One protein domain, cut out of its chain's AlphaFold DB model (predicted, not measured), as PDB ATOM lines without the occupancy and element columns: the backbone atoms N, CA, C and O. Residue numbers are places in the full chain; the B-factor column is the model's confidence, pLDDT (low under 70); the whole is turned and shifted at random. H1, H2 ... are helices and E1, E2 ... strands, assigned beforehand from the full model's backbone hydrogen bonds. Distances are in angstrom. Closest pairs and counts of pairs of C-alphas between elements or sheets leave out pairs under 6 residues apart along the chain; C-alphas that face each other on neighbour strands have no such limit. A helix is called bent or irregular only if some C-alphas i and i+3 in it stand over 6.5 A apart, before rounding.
ATOM      1  N   TYR A  24     138.632 202.785 117.156       97.62
ATOM      2  CA  TYR A  24     138.441 203.392 118.469       97.62
ATOM      3  C   TYR A  24     137.442 204.544 118.382       97.62
ATOM      4  O   TYR A  24     137.482 205.358 117.457       97.62
ATOM      5  N   ARG A  25     136.562 204.658 119.379       96.31
ATOM      6  CA  ARG A  25     135.767 205.876 119.576       96.31
ATOM      7  C   ARG A  25     136.655 206.935 120.219       96.31
ATOM      8  O   ARG A  25     137.145 206.722 121.325       96.31
ATOM      9  N   VAL A  26     136.852 208.058 119.537       97.62
ATOM     10  CA  VAL A  26     137.646 209.174 120.060       97.62
ATOM     11  C   VAL A  26     136.726 210.108 120.837       97.62
ATOM     12  O   VAL A  26     135.779 210.659 120.277       97.62
ATOM     13  N   LEU A  27     136.991 210.257 122.130       97.12
ATOM     14  CA  LEU A  27     136.261 211.143 123.026       97.12
ATOM     15  C   LEU A  27     137.211 212.193 123.601       97.12
ATOM     16  O   LEU A  27     138.362 211.889 123.902       97.12
ATOM     17  N   VAL A  28     136.723 213.411 123.805       97.75
ATOM     18  CA  VAL A  28     137.447 214.510 124.441       97.75
ATOM     19  C   VAL A  28     136.823 214.848 125.777       97.75
ATOM     20  O   VAL A  28     135.607 214.857 125.932       97.75
ATOM     21  N   HIS A  29     137.660 215.112 126.773       95.50
ATOM     22  CA  HIS A  29     137.161 215.592 128.047       95.50
ATOM     23  C   HIS A  29     136.491 216.962 127.854       95.50
ATOM     24  O   HIS A  29     137.119 217.873 127.325       95.50
ATOM     25  N   ARG A  30     135.262 217.152 128.345       94.94
ATOM     26  CA  ARG A  30     134.404 218.335 128.147       94.94
ATOM     27  C   ARG A  30     135.104 219.669 128.414       94.94
ATOM     28  O   ARG A  30     134.922 220.631 127.685       94.94
ATOM     29  N   LYS A  31     135.980 219.723 129.425       95.06
ATOM     30  CA  LYS A  31     136.851 220.889 129.704       95.06
ATOM     31  C   LYS A  31     137.665 221.362 128.479       95.06
ATOM     32  O   LYS A  31     137.978 222.543 128.383       95.06
ATOM     33  N   TYR A  32     138.032 220.448 127.588       96.56
ATOM     34  CA  TYR A  32     138.836 220.681 126.389       96.56
ATOM     35  C   TYR A  32     138.014 220.585 125.096       96.56
ATOM     36  O   TYR A  32     138.595 220.615 124.017       96.56
ATOM     37  N   GLU A  33     136.683 220.505 125.178       95.56
ATOM     38  CA  GLU A  33     135.798 220.485 124.006       95.56
ATOM     39  C   GLU A  33     136.013 221.728 123.135       95.56
ATOM     40  O   GLU A  33     136.370 221.606 121.968       95.56
ATOM     41  N   SER A  34     135.956 222.927 123.726       95.44
ATOM     42  CA  SER A  34     136.206 224.177 122.994       95.44
ATOM     43  C   SER A  34     137.629 224.277 122.438       95.44
ATOM     44  O   SER A  34     137.856 224.930 121.422       95.44
ATOM     45  N   ALA A  35     138.605 223.634 123.091       96.44
ATOM     46  CA  ALA A  35     139.956 223.554 122.551       96.44
ATOM     47  C   ALA A  35     139.983 222.644 121.316       96.44
ATOM     48  O   ALA A  35     140.572 223.021 120.306       96.44
ATOM     49  N   TRP A  36     139.310 221.493 121.362       97.06
ATOM     50  CA  TRP A  36     139.176 220.584 120.225       97.06
ATOM     51  C   TRP A  36     138.472 221.243 119.035       97.06
ATOM     52  O   TRP A  36     138.930 221.097 117.908       97.06
ATOM     53  N   GLU A  37     137.419 222.029 119.263       95.81
ATOM     54  CA  GLU A  37     136.720 222.766 118.197       95.81
ATOM     55  C   GLU A  37     137.642 223.738 117.441       95.81
ATOM     56  O   GLU A  37     137.510 223.908 116.230       95.81
ATOM     57  N   GLN A  38     138.622 224.323 118.133       95.56
ATOM     58  CA  GLN A  38     139.593 225.260 117.556       95.56
ATOM     59  C   GLN A  38     140.809 224.579 116.912       95.56
ATOM     60  O   GLN A  38     141.659 225.260 116.342       95.56
ATOM     61  N   ILE A  39     140.940 223.251 116.988       95.50
ATOM     62  CA  ILE A  39     142.182 222.554 116.613       95.50
ATOM     63  C   ILE A  39     142.626 222.848 115.176       95.50
ATOM     64  O   ILE A  39     143.810 223.049 114.921       95.50
ATOM     65  N   VAL A  40     141.679 222.944 114.240       95.94
ATOM     66  CA  VAL A  40     141.970 223.212 112.825       95.94
ATOM     67  C   VAL A  40     142.538 224.613 112.630       95.94
ATOM     68  O   VAL A  40     143.484 224.776 111.870       95.94
ATOM     69  N   GLU A  41     141.996 225.609 113.328       94.56
ATOM     70  CA  GLU A  41     142.506 226.983 113.284       94.56
ATOM     71  C   GLU A  41     143.908 227.072 113.900       94.56
ATOM     72  O   GLU A  41     144.761 227.809 113.415       94.56
ATOM     73  N   ARG A  42     144.169 226.279 114.947       94.06
ATOM     74  CA  ARG A  42     145.433 226.307 115.691       94.06
ATOM     75  C   ARG A  42     146.578 225.587 114.996       94.06
ATOM     76  O   ARG A  42     147.712 226.046 115.090       94.06
ATOM     77  N   VAL A  43     146.311 224.448 114.358       93.69
ATOM     78  CA  VAL A  43     147.374 223.592 113.800       93.69
ATOM     79  C   VAL A  43     147.220 223.265 112.322       93.69
ATOM     80  O   VAL A  43     148.107 222.639 111.760       93.69
ATOM     81  N   GLY A  44     146.117 223.663 111.690       94.75
ATOM     82  CA  GLY A  44     145.794 223.279 110.322       94.75
ATOM     83  C   GLY A  44     145.069 221.933 110.222       94.75
ATOM     84  O   GLY A  44     145.189 221.039 111.065       94.75
ATOM     85  N   ILE A  45     144.285 221.778 109.150       95.62
ATOM     86  CA  ILE A  45     143.412 220.611 108.956       95.62
ATOM     87  C   ILE A  45     144.187 219.297 108.830       95.62
ATOM     88  O   ILE A  45     143.743 218.279 109.351       95.62
ATOM     89  N   GLN A  46     145.352 219.322 108.177       93.62
ATOM     90  CA  GLN A  46     146.160 218.127 107.931       93.62
ATOM     91  C   GLN A  46     146.679 217.530 109.242       93.62
ATOM     92  O   GLN A  46     146.497 216.342 109.483       93.62
ATOM     93  N   GLN A  47     147.255 218.357 110.119       94.00
ATOM     94  CA  GLN A  47     147.799 217.909 111.404       94.00
ATOM     95  C   GLN A  47     146.679 217.400 112.318       94.00
ATOM     96  O   GLN A  47     146.801 216.339 112.932       94.00
ATOM     97  N   ALA A  48     145.554 218.118 112.361       95.56
ATOM     98  CA  ALA A  48     144.399 217.725 113.157       95.56
ATOM     99  C   ALA A  48     143.791 216.385 112.694       95.56
ATOM    100  O   ALA A  48     143.456 215.535 113.523       95.56
ATOM    101  N   GLN A  49     143.673 216.174 111.377       95.56
ATOM    102  CA  GLN A  49     143.214 214.905 110.808       95.56
ATOM    103  C   GLN A  49     144.204 213.773 111.062       95.56
ATOM    104  O   GLN A  49     143.779 212.709 111.493       95.56
ATOM    105  N   GLN A  50     145.505 214.012 110.872       94.69
ATOM    106  CA  GLN A  50     146.546 213.015 111.108       94.69
ATOM    107  C   GLN A  50     146.486 212.469 112.537       94.69
ATOM    108  O   GLN A  50     146.439 211.256 112.724       94.69
ATOM    109  N   PHE A  51     146.420 213.353 113.539       96.38
ATOM    110  CA  PHE A  51     146.265 212.927 114.929       96.38
ATOM    111  C   PHE A  51     145.001 212.095 115.126       96.38
ATOM    112  O   PHE A  51     145.062 211.014 115.714       96.38
ATOM    113  N   TRP A  52     143.858 212.583 114.630       97.44
ATOM    114  CA  TRP A  52     142.588 211.891 114.812       97.44
ATOM    115  C   TRP A  52     142.609 210.501 114.170       97.44
ATOM    116  O   TRP A  52     142.232 209.525 114.813       97.44
ATOM    117  N   ASP A  53     143.095 210.397 112.933       95.94
ATOM    118  CA  ASP A  53     143.173 209.147 112.178       95.94
ATOM    119  C   ASP A  53     144.130 208.150 112.842       95.94
ATOM    120  O   ASP A  53     143.815 206.959 112.937       95.94
ATOM    121  N   HIS A  54     145.255 208.637 113.373       96.38
ATOM    122  CA  HIS A  54     146.200 207.829 114.135       96.38
ATOM    123  C   HIS A  54     145.549 207.230 115.385       96.38
ATOM    124  O   HIS A  54     145.527 206.007 115.546       96.38
ATOM    125  N   VAL A  55     144.974 208.060 116.261       97.38
ATOM    126  CA  VAL A  55     144.414 207.558 117.526       97.38
ATOM    127  C   VAL A  55     143.136 206.748 117.311       97.38
ATOM    128  O   VAL A  55     142.857 205.816 118.058       97.38
ATOM    129  N   ALA A  56     142.375 207.033 116.253       97.50
ATOM    130  CA  ALA A  56     141.182 206.271 115.908       97.50
ATOM    131  C   ALA A  56     141.488 204.846 115.409       97.50
ATOM    132  O   ALA A  56     140.594 203.993 115.433       97.50
ATOM    133  N   LYS A  57     142.720 204.560 114.962       96.00
ATOM    134  CA  LYS A  57     143.122 203.241 114.444       96.00
ATOM    135  C   LYS A  57     144.155 202.534 115.319       96.00
ATOM    136  O   LYS A  57     143.976 201.360 115.635       96.00
ATOM    137  N   THR A  58     145.226 203.226 115.699       95.75
ATOM    138  CA  THR A  58     146.426 202.631 116.308       95.75
ATOM    139  C   THR A  58     147.000 203.484 117.452       95.75
ATOM    140  O   THR A  58     148.181 203.825 117.415       95.75
ATOM    141  N   PRO A  59     146.222 203.800 118.505       96.50
ATOM    142  CA  PRO A  59     146.627 204.735 119.565       96.50
ATOM    143  C   PRO A  59     147.784 204.240 120.450       96.50
ATOM    144  O   PRO A  59     148.357 205.004 121.213       96.50
ATOM    145  N   GLY A  60     148.115 202.948 120.410       94.31
ATOM    146  CA  GLY A  60     149.269 202.395 121.129       94.31
ATOM    147  C   GLY A  60     150.557 202.353 120.306       94.31
ATOM    148  O   GLY A  60     151.610 202.010 120.844       94.31
ATOM    149  N   MET A  61     150.478 202.652 119.009       93.69
ATOM    150  CA  MET A  61     151.616 202.585 118.099       93.69
ATOM    151  C   MET A  61     152.293 203.946 117.998       93.69
ATOM    152  O   MET A  61     151.695 204.978 118.280       93.69
ATOM    153  N   LYS A  62     153.554 203.954 117.571       90.25
ATOM    154  CA  LYS A  62     154.240 205.205 117.258       90.25
ATOM    155  C   LYS A  62     153.604 205.829 116.012       90.25
ATOM    156  O   LYS A  62     153.420 205.132 115.014       90.25
ATOM    157  N   ASP A  63     153.311 207.123 116.059       89.25
ATOM    158  CA  ASP A  63     152.960 207.871 114.853       89.25
ATOM    159  C   ASP A  63     154.217 208.036 113.967       89.25
ATOM    160  O   ASP A  63     155.296 208.350 114.482       89.25
ATOM    161  N   PRO A  64     154.146 207.769 112.650       85.75
ATOM    162  CA  PRO A  64     155.312 207.865 111.772       85.75
ATOM    163  C   PRO A  64     155.813 209.303 111.576       85.75
ATOM    164  O   PRO A  64     156.967 209.491 111.196       85.75
ATOM    165  N   ILE A  65     154.961 210.299 111.815       86.44
ATOM    166  CA  ILE A  65     155.227 211.714 111.551       86.44
ATOM    167  C   ILE A  65     155.365 212.482 112.873       86.44
ATOM    168  O   ILE A  65     156.280 213.290 113.020       86.44
ATOM    169  N   ALA A  66     154.482 212.238 113.843       90.25
ATOM    170  CA  ALA A  66     154.474 212.940 115.121       90.25
ATOM    171  C   ALA A  66     155.297 212.235 116.208       90.25
ATOM    172  O   ALA A  66     155.436 211.012 116.265       90.25
ATOM    173  N   SER A  67     155.820 213.035 117.133       92.25
ATOM    174  CA  SER A  67     156.508 212.539 118.320       92.25
ATOM    175  C   SER A  67     155.485 212.127 119.378       92.25
ATOM    176  O   SER A  67     154.661 212.926 119.827       92.25
ATOM    177  N   THR A  68     155.547 210.858 119.785       94.00
ATOM    178  CA  THR A  68     154.686 210.287 120.826       94.00
ATOM    179  C   THR A  68     155.527 209.690 121.944       94.00
ATOM    180  O   THR A  68     156.434 208.895 121.677       94.00
ATOM    181  N   ARG A  69     155.211 210.002 123.205       94.50
ATOM    182  CA  ARG A  69     155.873 209.380 124.362       94.50
ATOM    183  C   ARG A  69     154.913 209.150 125.529       94.50
ATOM    184  O   ARG A  69     154.132 210.040 125.848       94.50
ATOM    185  N   PRO A  70     154.995 208.015 126.238       95.56
ATOM    186  CA  PRO A  70     154.303 207.867 127.511       95.56
ATOM    187  C   PRO A  70     154.846 208.864 128.543       95.56
ATOM    188  O   PRO A  70     156.063 208.986 128.719       95.56
ATOM    189  N   LEU A  71     153.957 209.547 129.262       95.62
ATOM    190  CA  LEU A  71     154.334 210.388 130.394       95.62
ATOM    191  C   LEU A  71     154.860 209.539 131.561       95.62
ATOM    192  O   LEU A  71     154.518 208.364 131.733       95.62
ATOM    193  N   LYS A  72     155.713 210.154 132.384       93.69
ATOM    194  CA  LYS A  72     156.313 209.538 133.576       93.69
ATOM    195  C   LYS A  72     155.617 210.021 134.854       93.69
ATOM    196  O   LYS A  72     154.956 211.057 134.870       93.69
ATOM    197  N   GLY A  73     155.799 209.274 135.943       94.00
ATOM    198  CA  GLY A  73     155.262 209.627 137.259       94.00
ATOM    199  C   GLY A  73     153.731 209.666 137.297       94.00
ATOM    200  O   GLY A  73     153.062 208.968 136.537       94.00
ATOM    201  N   LYS A  74     153.175 210.501 138.184       92.50
ATOM    202  CA  LYS A  74     151.722 210.611 138.408       92.50
ATOM    203  C   LYS A  74     150.954 211.057 137.157       92.50
ATOM    204  O   LYS A  74     149.847 210.586 136.941       92.50
ATOM    205  N   ALA A  75     151.545 211.910 136.321       90.12
ATOM    206  CA  ALA A  75     150.920 212.385 135.081       90.12
ATOM    207  C   ALA A  75     150.726 211.268 134.038       90.12
ATOM    208  O   ALA A  75     149.804 211.320 133.228       90.12
ATOM    209  N   GLY A  76     151.574 210.234 134.074       94.00
ATOM    210  CA  GLY A  76     151.461 209.055 133.216       94.00
ATOM    211  C   GLY A  76     150.553 207.953 133.754       94.00
ATOM    212  O   GLY A  76     150.404 206.932 133.084       94.00
ATOM    213  N   ALA A  77     149.990 208.109 134.956       95.56
ATOM    214  CA  ALA A  77     149.178 207.070 135.571       95.56
ATOM    215  C   ALA A  77     147.891 206.825 134.756       95.56
ATOM    216  O   ALA A  77     147.210 207.790 134.395       95.56
ATOM    217  N   PRO A  78     147.536 205.557 134.473       94.81
ATOM    218  CA  PRO A  78     146.260 205.225 133.851       94.81
ATOM    219  C   PRO A  78     145.087 205.787 134.653       94.81
ATOM    220  O   PRO A  78     145.115 205.770 135.886       94.81
ATOM    221  N   LYS A  79     144.047 206.252 133.956       89.25
ATOM    222  CA  LYS A  79     142.813 206.750 134.578       89.25
ATOM    223  C   LYS A  79     142.172 205.681 135.465       89.25
ATOM    224  O   LYS A  79     141.733 205.977 136.569       89.25
ATOM    225  N   GLU A  80     142.144 204.448 134.970       89.00
ATOM    226  CA  GLU A  80     141.629 203.273 135.666       89.00
ATOM    227  C   GLU A  80     142.260 201.990 135.107       89.00
ATOM    228  O   GLU A  80     143.021 202.011 134.133       89.00
ATOM    229  N   LYS A  81     141.958 200.847 135.735       89.56
ATOM    230  CA  LYS A  81     142.453 199.542 135.285       89.56
ATOM    231  C   LYS A  81     141.986 199.269 133.850       89.56
ATOM    232  O   LYS A  81     140.796 199.303 133.571       89.56
ATOM    233  N   GLY A  82     142.931 198.942 132.970       93.62
ATOM    234  CA  GLY A  82     142.673 198.659 131.553       93.62
ATOM    235  C   GLY A  82     143.005 199.821 130.616       93.62
ATOM    236  O   GLY A  82     143.209 199.583 129.429       93.62
ATOM    237  N   PHE A  83     143.142 201.043 131.136       96.62
ATOM    238  CA  PHE A  83     143.657 202.157 130.344       96.62
ATOM    239  C   PHE A  83     145.174 202.073 130.176       96.62
ATOM    240  O   PHE A  83     145.904 201.586 131.046       96.62
ATOM    241  N   SER A  84     145.651 202.599 129.051       97.50
ATOM    242  CA  SER A  84     147.068 202.854 128.822       97.50
ATOM    243  C   SER A  84     147.623 203.878 129.822       97.50
ATOM    244  O   SER A  84     146.887 204.631 130.462       97.50
ATOM    245  N   LYS A  85     148.957 203.977 129.906       97.31
ATOM    246  CA  LYS A  85     149.586 205.198 130.438       97.31
ATOM    247  C   LYS A  85     149.160 206.401 129.595       97.31
ATOM    248  O   LYS A  85     148.848 206.233 128.413       97.31
ATOM    249  N   THR A  86     149.196 207.598 130.174       98.06
ATOM    250  CA  THR A  86     149.006 208.834 129.399       98.06
ATOM    251  C   THR A  86     150.096 208.944 128.347       98.06
ATOM    252  O   THR A  86     151.283 208.898 128.679       98.06
ATOM    253  N   ILE A  87     149.693 209.076 127.090       97.88
ATOM    254  CA  ILE A  87     150.572 209.298 125.953       97.88
ATOM    255  C   ILE A  87     150.510 210.774 125.606       97.88
ATOM    256  O   ILE A  87     149.437 211.328 125.389       97.88
ATOM    257  N   HIS A  88     151.688 211.375 125.556       96.69
ATOM    258  CA  HIS A  88     151.911 212.719 125.078       96.69
ATOM    259  C   HIS A  88     152.137 212.691 123.573       96.69
ATOM    260  O   HIS A  88     153.048 211.997 123.110       96.69
ATOM    261  N   TYR A  89     151.329 213.443 122.837       96.69
ATOM    262  CA  TYR A  89     151.404 213.601 121.391       96.69
ATOM    263  C   TYR A  89     151.760 215.049 121.058       96.69
ATOM    264  O   TYR A  89     151.000 215.974 121.355       96.69
ATOM    265  N   GLU A  90     152.910 215.251 120.426       94.75
ATOM    266  CA  GLU A  90     153.328 216.559 119.921       94.75
ATOM    267  C   GLU A  90     152.690 216.768 118.541       94.75
ATOM    268  O   GLU A  90     153.136 216.212 117.540       94.75
ATOM    269  N   LEU A  91     151.596 217.535 118.509       91.44
ATOM    270  CA  LEU A  91     150.810 217.793 117.299       91.44
ATOM    271  C   LEU A  91     151.498 218.812 116.387       91.44
ATOM    272  O   LEU A  91     151.481 218.685 115.166       91.44
ATOM    273  N   SER A  92     152.109 219.821 117.002       89.31
ATOM    274  CA  SER A  92     152.996 220.800 116.380       89.31
ATOM    275  C   SER A  92     153.935 221.369 117.451       89.31
ATOM    276  O   SER A  92     153.830 221.024 118.629       89.31
ATOM    277  N   SER A  93     154.839 222.283 117.083       85.12
ATOM    278  CA  SER A  93     155.669 223.001 118.066       85.12
ATOM    279  C   SER A  93     154.850 223.822 119.074       85.12
ATOM    280  O   SER A  93     155.338 224.105 120.165       85.12
ATOM    281  N   MET A  94     153.607 224.174 118.726       85.50
ATOM    282  CA  MET A  94     152.707 225.012 119.526       85.50
ATOM    283  C   MET A  94     151.473 224.269 120.046       85.50
ATOM    284  O   MET A  94     150.626 224.887 120.684       85.50
ATOM    285  N   ALA A  95     151.334 222.969 119.770       93.56
ATOM    286  CA  ALA A  95     150.158 222.211 120.174       93.56
ATOM    287  C   ALA A  95     150.505 220.796 120.625       93.56
ATOM    288  O   ALA A  95     151.250 220.067 119.965       93.56
ATOM    289  N   ARG A  96     149.916 220.389 121.748       95.25
ATOM    290  CA  ARG A  96     150.131 219.076 122.358       95.25
ATOM    291  C   ARG A  96     148.803 218.479 122.785       95.25
ATOM    292  O   ARG A  96     147.906 219.198 123.230       95.25
ATOM    293  N   ILE A  97     148.693 217.160 122.665       97.56
ATOM    294  CA  ILE A  97     147.533 216.405 123.124       97.56
ATOM    295  C   ILE A  97     147.998 215.264 124.016       97.56
ATOM    296  O   ILE A  97     148.824 214.449 123.615       97.56
ATOM    297  N   ASP A  98     147.415 215.181 125.207       97.69
ATOM    298  CA  ASP A  98     147.580 214.033 126.088       97.69
ATOM    299  C   ASP A  98     146.351 213.135 125.980       97.69
ATOM    300  O   ASP A  98     145.216 213.593 126.143       97.69
ATOM    301  N   TYR A  99     146.564 211.844 125.742       98.06
ATOM    302  CA  TYR A  99     145.478 210.878 125.630       98.06
ATOM    303  C   TYR A  99     145.787 209.551 126.318       98.06
ATOM    304  O   TYR A  99     146.931 209.222 126.631       98.06
ATOM    305  N   GLN A 100     144.740 208.769 126.558       98.00
ATOM    306  CA  GLN A 100     144.831 207.360 126.928       98.00
ATOM    307  C   GLN A 100     143.871 206.547 126.068       98.00
ATOM    308  O   GLN A 100     142.879 207.081 125.576       98.00
ATOM    309  N   TYR A 101     144.130 205.254 125.914       98.00
ATOM    310  CA  TYR A 101     143.217 204.343 125.229       98.00
ATOM    311  C   TYR A 101     142.885 203.129 126.094       98.00
ATOM    312  O   TYR A 101     143.644 202.763 126.993       98.00
ATOM    313  N   CYS A 102     141.734 202.518 125.823       97.12
ATOM    314  CA  CYS A 102     141.272 201.293 126.465       97.12
ATOM    315  C   CYS A 102     140.585 200.408 125.422       97.12
ATOM    316  O   CYS A 102     139.705 200.868 124.691       97.12
ATOM    317  N   ASP A 103     140.982 199.138 125.351       96.50
ATOM    318  CA  ASP A 103     140.471 198.195 124.349       96.50
ATOM    319  C   ASP A 103     139.135 197.549 124.738       96.50
ATOM    320  O   ASP A 103     138.454 196.965 123.896       96.50
ATOM    321  N   SER A 104     138.760 197.646 126.013       94.25
ATOM    322  CA  SER A 104     137.618 196.938 126.593       94.25
ATOM    323  C   SER A 104     136.768 197.841 127.490       94.25
ATOM    324  O   SER A 104     136.297 197.405 128.542       94.25
ATOM    325  N   TYR A 105     136.601 199.109 127.109       92.94
ATOM    326  CA  TYR A 105     135.837 200.078 127.887       92.94
ATOM    327  C   TYR A 105     134.345 199.747 127.881       92.94
ATOM    328  O   TYR A 105     133.786 199.350 126.857       92.94
ATOM    329  N   ARG A 106     133.695 199.928 129.032       89.75
ATOM    330  CA  ARG A 106     132.257 199.721 129.215       89.75
ATOM    331  C   ARG A 106     131.652 200.962 129.853       89.75
ATOM    332  O   ARG A 106     132.049 201.346 130.946       89.75
ATOM    333  N   THR A 107     130.662 201.552 129.193       81.25
ATOM    334  CA  THR A 107     129.930 202.723 129.711       81.25
ATOM    335  C   THR A 107     129.013 202.347 130.881       81.25
ATOM    336  O   THR A 107     128.724 203.153 131.754       81.25
ATOM    337  N   LYS A 108     128.540 201.097 130.908       81.81
ATOM    338  CA  LYS A 108     127.699 200.517 131.965       81.81
ATOM    339  C   LYS A 108     128.156 199.085 132.217       81.81
ATOM    340  O   LYS A 108     128.669 198.456 131.295       81.81
ATOM    341  N   THR A 109     127.928 198.555 133.416       76.81
ATOM    342  CA  THR A 109     128.303 197.178 133.798       76.81
ATOM    343  C   THR A 109     127.849 196.139 132.766       76.81
ATOM    344  O   THR A 109     128.651 195.318 132.323       76.81
ATOM    345  N   ASP A 110     126.603 196.262 132.301       79.88
ATOM    346  CA  ASP A 110     125.983 195.334 131.345       79.88
ATOM    347  C   ASP A 110     126.150 195.765 129.876       79.88
ATOM    348  O   ASP A 110     125.568 195.169 128.976       79.88
ATOM    349  N   GLY A 111     126.914 196.828 129.618       80.69
ATOM    350  CA  GLY A 111     127.157 197.327 128.268       80.69
ATOM    351  C   GLY A 111     128.244 196.545 127.533       80.69
ATOM    352  O   GLY A 111     129.147 195.965 128.147       80.69
ATOM    353  N   ASP A 112     128.189 196.597 126.202       87.81
ATOM    354  CA  ASP A 112     129.210 196.009 125.343       87.81
ATOM    355  C   ASP A 112     130.571 196.684 125.542       87.81
ATOM    356  O   ASP A 112     130.704 197.917 125.536       87.81
ATOM    357  N   ALA A 113     131.600 195.846 125.673       91.50
ATOM    358  CA  ALA A 113     132.976 196.305 125.672       91.50
ATOM    359  C   ALA A 113     133.325 196.875 124.294       91.50
ATOM    360  O   ALA A 113     133.070 196.253 123.263       91.50
ATOM    361  N   HIS A 114     133.927 198.055 124.275       93.12
ATOM    362  CA  HIS A 114     134.357 198.695 123.045       93.12
ATOM    363  C   HIS A 114     135.652 199.474 123.244       93.12
ATOM    364  O   HIS A 114     136.045 199.828 124.355       93.12
ATOM    365  N   LYS A 115     136.316 199.739 122.125       97.12
ATOM    366  CA  LYS A 115     137.590 200.443 122.089       97.12
ATOM    367  C   LYS A 115     137.371 201.952 122.144       97.12
ATOM    368  O   LYS A 115     136.584 202.493 121.360       97.12
ATOM    369  N   VAL A 116     138.081 202.634 123.035       96.69
ATOM    370  CA  VAL A 116     137.995 204.092 123.202       96.69
ATOM    371  C   VAL A 116     139.368 204.735 123.302       96.69
ATOM    372  O   VAL A 116     140.312 204.140 123.823       96.69
ATOM    373  N   VAL A 117     139.444 205.977 122.840       98.31
ATOM    374  CA  VAL A 117     140.524 206.920 123.127       98.31
ATOM    375  C   VAL A 117     139.924 208.092 123.873       98.31
ATOM    376  O   VAL A 117     138.944 208.677 123.418       98.31
ATOM    377  N   PHE A 118     140.516 208.444 125.006       97.56
ATOM    378  CA  PHE A 118     140.161 209.619 125.784       97.56
ATOM    379  C   PHE A 118     141.255 210.668 125.620       97.56
ATOM    380  O   PHE A 118     142.373 210.474 126.093       97.56
ATOM    381  N   ILE A 119     140.918 211.786 124.985       98.12
ATOM    382  CA  ILE A 119     141.722 213.005 124.974       98.12
ATOM    383  C   ILE A 119     141.529 213.687 126.329       98.12
ATOM    384  O   ILE A 119     140.428 214.130 126.669       98.12
ATOM    385  N   LEU A 120     142.598 213.721 127.119       96.31
ATOM    386  CA  LEU A 120     142.592 214.173 128.508       96.31
ATOM    387  C   LEU A 120     143.000 215.636 128.648       96.31
ATOM    388  O   LEU A 120     142.523 216.301 129.565       96.31
ATOM    389  N   ALA A 121     143.867 216.122 127.761       96.38
ATOM    390  CA  ALA A 121     144.269 217.517 127.711       96.38
ATOM    391  C   ALA A 121     144.644 217.930 126.288       96.38
ATOM    392  O   ALA A 121     145.175 217.133 125.514       96.38
ATOM    393  N   ILE A 122     144.374 219.195 125.981       96.81
ATOM    394  CA  ILE A 122     144.832 219.885 124.779       96.81
ATOM    395  C   ILE A 122     145.499 221.170 125.254       96.81
ATOM    396  O   ILE A 122     144.904 221.922 126.032       96.81
ATOM    397  N   ASP A 123     146.727 221.398 124.811       95.00
ATOM    398  CA  ASP A 123     147.522 222.565 125.171       95.00
ATOM    399  C   ASP A 123     148.005 223.272 123.901       95.00
ATOM    400  O   ASP A 123     148.614 222.637 123.041       95.00
ATOM    401  N   TYR A 124     147.715 224.572 123.802       93.31
ATOM    402  CA  TYR A 124     148.122 225.461 122.705       93.31
ATOM    403  C   TYR A 124     149.179 226.492 123.127       93.31
ATOM    404  O   TYR A 124     149.404 227.481 122.428       93.31
TER     405      TYR A 124
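AT A GLANCE: This is residues 24 to 124 of the 127 residues of an uncharacterized protein of Bifidobacterium pseudocatenulatum (UniProt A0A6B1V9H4). A strongly twisted sheet of five strands curls round one helix, H3, and a shorter helix, H1, stands on the same face of the sheet. The long hairpin of E4 and E5 runs through the core, and its turn makes one end of the longest axis. The printed part has 101 residues with four named helices and five named strands, in the order E1 H1 H2 H3 E2 H4 E3 E4 E5; the sheet's order is E1 E5 E4 E3 E2, mixed. The class is mixed, helices and strands, in two layers, with H3 on one face of the sheet. The whole is compact, with a radius of gyration of the C-alphas of 13.3 A and spans of 40 by 27 by 25 A.

HOW THE PARTS SIT: Start at E1, residues 25 to 29, an edge strand parallel to E5, residues 114 to 123; N 27 and O 117 are 2.8 A apart. H1, residues 30 to 37, is on the sheet at a height of 6.4 A, over E5, and stands up from it; the closest C-alphas of the two are those of Tyr 32 and Ile 122, 6.3 A. H2, residues 39 to 43, only grazes the sheet. It only just touches H3, residues 45 to 57, with 3 pairs of C-alphas within 8 A, only at the corner and with residues 45 to 48 of H3 alone; the closest C-alphas are those of Val 40 and Ala 48, 6.0 A. The closest C-alphas of H3 and E1 are those of Ala 56 and Val 26, 6.2 A. E2, residues 67 to 70, is the other edge strand, antiparallel to E3, residues 87 to 92; N 88 and O 69 are 2.8 A apart. H4, residues 73 to 76, only grazes the sheet and is apart from H3. E3, E4, residues 95 to 105, and E5 form a meander, each strand the antiparallel neighbour of the one before; look for N 89 and O 97 at 2.8 A, and N 118 and O 100 at 2.8 A. Each O i to N i+4 pair is within hydrogen-bond range in H2 and H3, and 2 of 4 in H1; H4 is too short for such a pair.

IN THESE COORDINATES: Find C-alpha 25 at (135.767, 205.876, 119.576), where E1 begins. H1 is irregular, with C-alphas 31 and 34 7.5 A apart. From C-alpha 45 at (143.412, 220.611, 108.956), H3 runs 18.2 A. E4 is 27.5 A long and bends by 54 degrees at residue 102. E5 runs 27.3 A to C-alpha 123 at (147.522, 222.565, 125.171).

THE WHOLE: The two C-alphas farthest apart are those of Ser 93 and Asp 110, 42.7 A. The printed part has no cut and no long link. Its mean pLDDT is 93.9, and no printed residue is under 70 in this model.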